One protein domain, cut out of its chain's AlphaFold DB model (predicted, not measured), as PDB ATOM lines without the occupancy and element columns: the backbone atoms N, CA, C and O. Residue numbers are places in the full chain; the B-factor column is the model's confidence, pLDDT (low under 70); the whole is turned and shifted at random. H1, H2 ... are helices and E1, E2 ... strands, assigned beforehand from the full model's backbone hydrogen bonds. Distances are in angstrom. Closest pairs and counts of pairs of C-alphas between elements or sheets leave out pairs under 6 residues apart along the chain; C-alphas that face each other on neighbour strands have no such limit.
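What this domain is: This is residues 2 to 47 of the 79 residues of an uncharacterized protein of Rhodobacter sp. HX-7-19 (UniProt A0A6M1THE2). With little regular structure, this is a long, open loop pinched together near the printed ends by two short strands, E1 and E2; the short helix H1 extends on from E1, and residues 20 to 31 stick out before the backbone folds back to E2. The 46 printed residues, with E1, H1, E2 in chain order and an antiparallel sheet E1 - E2, are mixed, with only 14 in named elements. The whole is a loose rod, radius of gyration of the C-alphas 12.8 A, spanning 40 by 18 by 16 A.

Where its parts are: E1, residues 10 to 12, begins at C-alpha 10 (18.204, 31.835, -24.661). E2, residues 43 to 45, ends at C-alpha 45 (21.177, 28.784, -24.726). H1, residues 14 to 21, measures 10.9 A.

How they stand to each other: E1 and E2 are antiparallel at 149 degrees, with N 11 and O 44 2.9 A apart, within hydrogen-bond range. A tight link joins E1 to H1. In H1 every O i to N i+4 pair is within hydrogen-bond range.

The domain as a whole: The C-alphas farthest apart, of Pro 2 and Thr 26, are 40.3 A apart. The printed part has no cut. The link from H1 to E2, 21 residues, is long. Residues 2 to 4, 20 to 27 and 29 to 31 have pLDDT under 70.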
ATOM      1  N   PRO A   2      14.873  22.748 -31.310       57.81
ATOM      2  CA  PRO A   2      15.205  23.970 -30.587       57.81
ATOM      3  C   PRO A   2      16.565  24.481 -31.077       57.81
ATOM      4  O   PRO A   2      17.593  23.855 -30.839       57.81
ATOM      5  N   ASP A   3      16.548  25.583 -31.817       68.94
ATOM      6  CA  ASP A   3      17.744  26.328 -32.197       68.94
ATOM      7  C   ASP A   3      17.962  27.456 -31.179       68.94
ATOM      8  O   ASP A   3      17.031  28.187 -30.842       68.94
ATOM      9  N   HIS A   4      19.189  27.590 -30.682       63.12
ATOM     10  CA  HIS A   4      19.628  28.671 -29.803       63.12
ATOM     11  C   HIS A   4      19.472  30.080 -30.399       63.12
ATOM     12  O   HIS A   4      19.462  31.055 -29.646       63.12
ATOM     13  N   THR A   5      19.339  30.195 -31.724       70.00
ATOM     14  CA  THR A   5      19.072  31.469 -32.412       70.00
ATOM     15  C   THR A   5      17.595  31.875 -32.392       70.00
ATOM     16  O   THR A   5      17.275  33.033 -32.657       70.00
ATOM     17  N   LEU A   6      16.684  30.956 -32.047       75.62
ATOM     18  CA  LEU A   6      15.258  31.255 -31.955       75.62
ATOM     19  C   LEU A   6      14.950  32.064 -30.694       75.62
ATOM     20  O   LEU A   6      15.461  31.800 -29.603       75.62
ATOM     21  N   HIS A   7      14.066  33.046 -30.855       75.81
ATOM     22  CA  HIS A   7      13.604  33.884 -29.759       75.81
ATOM     23  C   HIS A   7      12.984  33.035 -28.636       75.81
ATOM     24  O   HIS A   7      12.193  32.132 -28.903       75.81
ATOM     25  N   GLY A   8      13.354  33.327 -27.386       79.50
ATOM     26  CA  GLY A   8      12.883  32.598 -26.202       79.50
ATOM     27  C   GLY A   8      13.682  31.338 -25.842       79.50
ATOM     28  O   GLY A   8      13.464  30.782 -24.772       79.50
ATOM     29  N   ASN A   9      14.645  30.917 -26.672       88.06
ATOM     30  CA  ASN A   9      15.501  29.752 -26.395       88.06
ATOM     31  C   ASN A   9      16.825  30.107 -25.708       88.06
ATOM     32  O   ASN A   9      17.724  29.270 -25.613       88.06
ATOM     33  N   ASN A  10      16.982  31.348 -25.270       90.38
ATOM     34  CA  ASN A  10      18.204  31.835 -24.661       90.38
ATOM     35  C   ASN A  10      17.899  32.859 -23.569       90.38
ATOM     36  O   ASN A  10      16.807  33.424 -23.502       90.38
ATOM     37  N   GLU A  11      18.891  33.076 -22.719       90.44
ATOM     38  CA  GLU A  11      18.892  34.119 -21.703       90.44
ATOM     39  C   GLU A  11      20.075  35.062 -21.908       90.44
ATOM     40  O   GLU A  11      21.111  34.647 -22.443       90.44
ATOM     41  N   PRO A  12      19.962  36.323 -21.464       89.38
ATOM     42  CA  PRO A  12      21.112  37.205 -21.359       89.38
ATOM     43  C   PRO A  12      22.235  36.555 -20.547       89.38
ATOM     44  O   PRO A  12      22.007  35.900 -19.531       89.38
ATOM     45  N   CYS A  13      23.476  36.723 -20.995       89.56
ATOM     46  CA  CYS A  13      24.621  36.234 -20.244       89.56
ATOM     47  C   CYS A  13      24.864  37.131 -19.014       89.56
ATOM     48  O   CYS A  13      25.292  38.277 -19.198       89.56
ATOM     49  N   PRO A  14      24.742  36.615 -17.776       90.00
ATOM     50  CA  PRO A  14      24.876  37.435 -16.569       90.00
ATOM     51  C   PRO A  14      26.287  38.022 -16.424       90.00
ATOM     52  O   PRO A  14      26.468  39.151 -15.981       90.00
ATOM     53  N   ALA A  15      27.315  37.304 -16.887       87.88
ATOM     54  CA  ALA A  15      28.688  37.812 -16.897       87.88
ATOM     55  C   ALA A  15      28.877  39.005 -17.853       87.88
ATOM     56  O   ALA A  15      29.735  39.858 -17.624       87.88
ATOM     57  N   CYS A  16      28.104  39.064 -18.943       84.44
ATOM     58  CA  CYS A  16      28.126  40.205 -19.858       84.44
ATOM     59  C   CYS A  16      27.329  41.389 -19.308       84.44
ATOM     60  O   CYS A  16      27.748  42.525 -19.515       84.44
ATOM     61  N   GLU A  17      26.229  41.138 -18.600       84.44
ATOM     62  CA  GLU A  17      25.461  42.181 -17.909       84.44
ATOM     63  C   GLU A  17      26.299  42.849 -16.815       84.44
ATOM     64  O   GLU A  17      26.494  44.061 -16.860       84.44
ATOM     65  N   LEU A  18      26.947  42.057 -15.956       82.44
ATOM     66  CA  LEU A  18      27.874  42.557 -14.931       82.44
ATOM     67  C   LEU A  18      29.054  43.334 -15.526       82.44
ATOM     68  O   LEU A  18      29.500  44.335 -14.969       82.44
ATOM     69  N   ARG A  19      29.577  42.895 -16.682       74.31
ATOM     70  CA  ARG A  19      30.606  43.664 -17.390       74.31
ATOM     71  C   ARG A  19      30.081  45.030 -17.811       74.31
ATOM     72  O   ARG A  19      30.817  45.989 -17.640       74.31
ATOM     73  N   ARG A  20      28.859  45.133 -18.344       67.00
ATOM     74  CA  ARG A  20      28.278  46.415 -18.788       67.00
ATOM     75  C   ARG A  20      28.153  47.423 -17.650       67.00
ATOM     76  O   ARG A  20      28.424  48.594 -17.879       67.00
ATOM     77  N   GLU A  21      27.816  46.969 -16.447       65.88
ATOM     78  CA  GLU A  21      27.740  47.821 -15.250       65.88
ATOM     79  C   GLU A  21      29.106  48.385 -14.830       65.88
ATOM     80  O   GLU A  21      29.186  49.489 -14.299       65.88
ATOM     81  N   MET A  22      30.187  47.647 -15.097       65.94
ATOM     82  CA  MET A  22      31.554  48.019 -14.720       65.94
ATOM     83  C   MET A  22      32.371  48.653 -15.856       65.94
ATOM     84  O   MET A  22      33.572  48.885 -15.685       65.94
ATOM     85  N   ILE A  23      31.777  48.909 -17.029       66.69
ATOM     86  CA  ILE A  23      32.500  49.562 -18.126       66.69
ATOM     87  C   ILE A  23      32.700  51.037 -17.783       66.69
ATOM     88  O   ILE A  23      31.781  51.850 -17.827       66.69
ATOM     89  N   ASP A  24      33.952  51.370 -17.496       64.25
ATOM     90  CA  ASP A  24      34.477  52.725 -17.576       64.25
ATOM     91  C   ASP A  24      34.294  53.251 -19.013       64.25
ATOM     92  O   ASP A  24      34.814  52.670 -19.970       64.25
ATOM     93  N   THR A  25      33.505  54.316 -19.167       68.69
ATOM     94  CA  THR A  25      33.154  54.924 -20.462       68.69
ATOM     95  C   THR A  25      34.238  55.855 -21.002       68.69
ATOM     96  O   THR A  25      34.061  56.451 -22.068       68.69
ATOM     97  N   THR A  26      35.363  56.002 -20.294       68.69
ATOM     98  CA  THR A  26      36.499  56.773 -20.795       68.69
ATOM     99  C   THR A  26      37.032  56.187 -22.103       68.69
ATOM    100  O   THR A  26      37.070  54.975 -22.316       68.69
ATOM    101  N   ALA A  27      37.436  57.076 -23.014       57.25
ATOM    102  CA  ALA A  27      37.825  56.755 -24.386       57.25
ATOM    103  C   ALA A  27      39.209  56.082 -24.468       57.25
ATOM    104  O   ALA A  27      40.150  56.610 -25.056       57.25
ATOM    105  N   ILE A  28      39.343  54.903 -23.865       71.69
ATOM    106  CA  ILE A  28      40.516  54.045 -23.990       71.69
ATOM    107  C   ILE A  28      40.142  52.914 -24.942       71.69
ATOM    108  O   ILE A  28      39.289  52.082 -24.632       71.69
ATOM    109  N   ILE A  29      40.794  52.867 -26.104       63.94
ATOM    110  CA  ILE A  29      40.640  51.758 -27.050       63.94
ATOM    111  C   ILE A  29      41.254  50.514 -26.401       63.94
ATOM    112  O   ILE A  29      42.473  50.368 -26.334       63.94
ATOM    113  N   ARG A  30      40.401  49.624 -25.886       65.81
ATOM    114  CA  ARG A  30      40.805  48.330 -25.324       65.81
ATOM    115  C   ARG A  30      40.471  47.215 -26.320       65.81
ATOM    116  O   ARG A  30      39.424  47.283 -26.966       65.81
ATOM    117  N   PRO A  31      41.318  46.179 -26.451       68.44
ATOM    118  CA  PRO A  31      40.983  45.018 -27.266       68.44
ATOM    119  C   PRO A  31      39.703  44.352 -26.742       68.44
ATOM    120  O   PRO A  31      39.508  44.216 -25.532       68.44
ATOM    121  N   VAL A  32      38.823  43.931 -27.655       72.44
ATOM    122  CA  VAL A  32      37.567  43.255 -27.304       72.44
ATOM    123  C   VAL A  32      37.890  41.859 -26.776       72.44
ATOM    124  O   VAL A  32      38.115  40.919 -27.535       72.44
ATOM    125  N   ILE A  33      37.922  41.712 -25.452       79.44
ATOM    126  CA  ILE A  33      38.103  40.410 -24.804       79.44
ATOM    127  C   ILE A  33      36.764  39.675 -24.822       79.44
ATOM    128  O   ILE A  33      35.839  40.065 -24.100       79.44
ATOM    129  N   GLN A  34      36.674  38.594 -25.602       83.25
ATOM    130  CA  GLN A  34      35.486  37.742 -25.634       83.25
ATOM    131  C   GLN A  34      35.164  37.191 -24.237       83.25
ATOM    132  O   GLN A  34      36.048  36.805 -23.468       83.25
ATOM    133  N   CYS A  35      33.877  37.171 -23.891       85.06
ATOM    134  CA  CYS A  35      33.421  36.587 -22.635       85.06
ATOM    135  C   CYS A  35      33.669  35.073 -22.655       85.06
ATOM    136  O   CYS A  35      33.200  34.397 -23.562       85.06
ATOM    137  N   GLN A  36      34.345  34.528 -21.642       89.19
ATOM    138  CA  GLN A  36      34.621  33.085 -21.554       89.19
ATOM    139  C   GLN A  36      33.356  32.239 -21.335       89.19
ATOM    140  O   GLN A  36      33.347  31.050 -21.636       89.19
ATOM    141  N   VAL A  37      32.281  32.856 -20.837       89.25
ATOM    142  CA  VAL A  37      31.016  32.178 -20.524       89.25
ATOM    143  C   VAL A  37      30.157  32.024 -21.781       89.25
ATOM    144  O   VAL A  37      29.852  30.909 -22.184       89.25
ATOM    145  N   CYS A  38      29.812  33.128 -22.452       87.38
ATOM    146  CA  CYS A  38      28.977  33.096 -23.662       87.38
ATOM    147  C   CYS A  38      29.774  33.086 -24.976       87.38
ATOM    148  O   CYS A  38      29.190  33.130 -26.052       87.38
ATOM    149  N   ARG A  39      31.111  33.095 -24.922       87.81
ATOM    150  CA  ARG A  39      31.999  33.177 -26.100       87.81
ATOM    151  C   ARG A  39      31.721  34.382 -27.008       87.81
ATOM    152  O   ARG A  39      31.963  34.338 -28.207       87.81
ATOM    153  N   GLY A  40      31.225  35.473 -26.425       82.44
ATOM    154  CA  GLY A  40      30.957  36.726 -27.136       82.44
ATOM    155  C   GLY A  40      29.575  36.836 -27.789       82.44
ATOM    156  O   GLY A  40      29.307  37.859 -28.405       82.44
ATOM    157  N   THR A  41      28.681  35.855 -27.624       85.06
ATOM    158  CA  THR A  41      27.300  35.939 -28.147       85.06
ATOM    159  C   THR A  41      26.404  36.866 -27.322       85.06
ATOM    160  O   THR A  41      25.374  37.325 -27.803       85.06
ATOM    161  N   GLY A  42      26.762  37.112 -26.056       86.06
ATOM    162  CA  GLY A  42      25.918  37.824 -25.092       86.06
ATOM    163  C   GLY A  42      24.701  37.026 -24.609       86.06
ATOM    164  O   GLY A  42      23.983  37.512 -23.742       86.06
ATOM    165  N   LEU A  43      24.508  35.807 -25.117       88.69
ATOM    166  CA  LEU A  43      23.344  34.960 -24.874       88.69
ATOM    167  C   LEU A  43      23.780  33.555 -24.456       88.69
ATOM    168  O   LEU A  43      24.747  33.006 -24.992       88.69
ATOM    169  N   LEU A  44      23.052  32.962 -23.518       90.19
ATOM    170  CA  LEU A  44      23.230  31.582 -23.087       90.19
ATOM    171  C   LEU A  44      22.038  30.740 -23.543       90.19
ATOM    172  O   LEU A  44      20.904  31.098 -23.230       90.19
ATOM    173  N   PRO A  45      22.263  29.644 -24.287       90.44
ATOM    174  CA  PRO A  45      21.177  28.784 -24.726       90.44
ATOM    175  C   PRO A  45      20.537  28.077 -23.532       90.44
ATOM    176  O   PRO A  45      21.228  27.535 -22.665       90.44
ATOM    177  N   LEU A  46      19.210  28.041 -23.521       90.56
ATOM    178  CA  LEU A  46      18.447  27.225 -22.590       90.56
ATOM    179  C   LEU A  46      18.549  25.749 -22.979       90.56
ATOM    180  O   LEU A  46      18.680  25.389 -24.152       90.56
ATOM    181  N   SER A  47      18.440  24.870 -21.983       90.69
ATOM    182  CA  SER A  47      18.290  23.442 -22.257       90.69
ATOM    183  C   SER A  47      16.940  23.172 -22.928       90.69
ATOM    184  O   SER A  47      15.958  23.875 -22.691       90.69
TER     185      SER A  47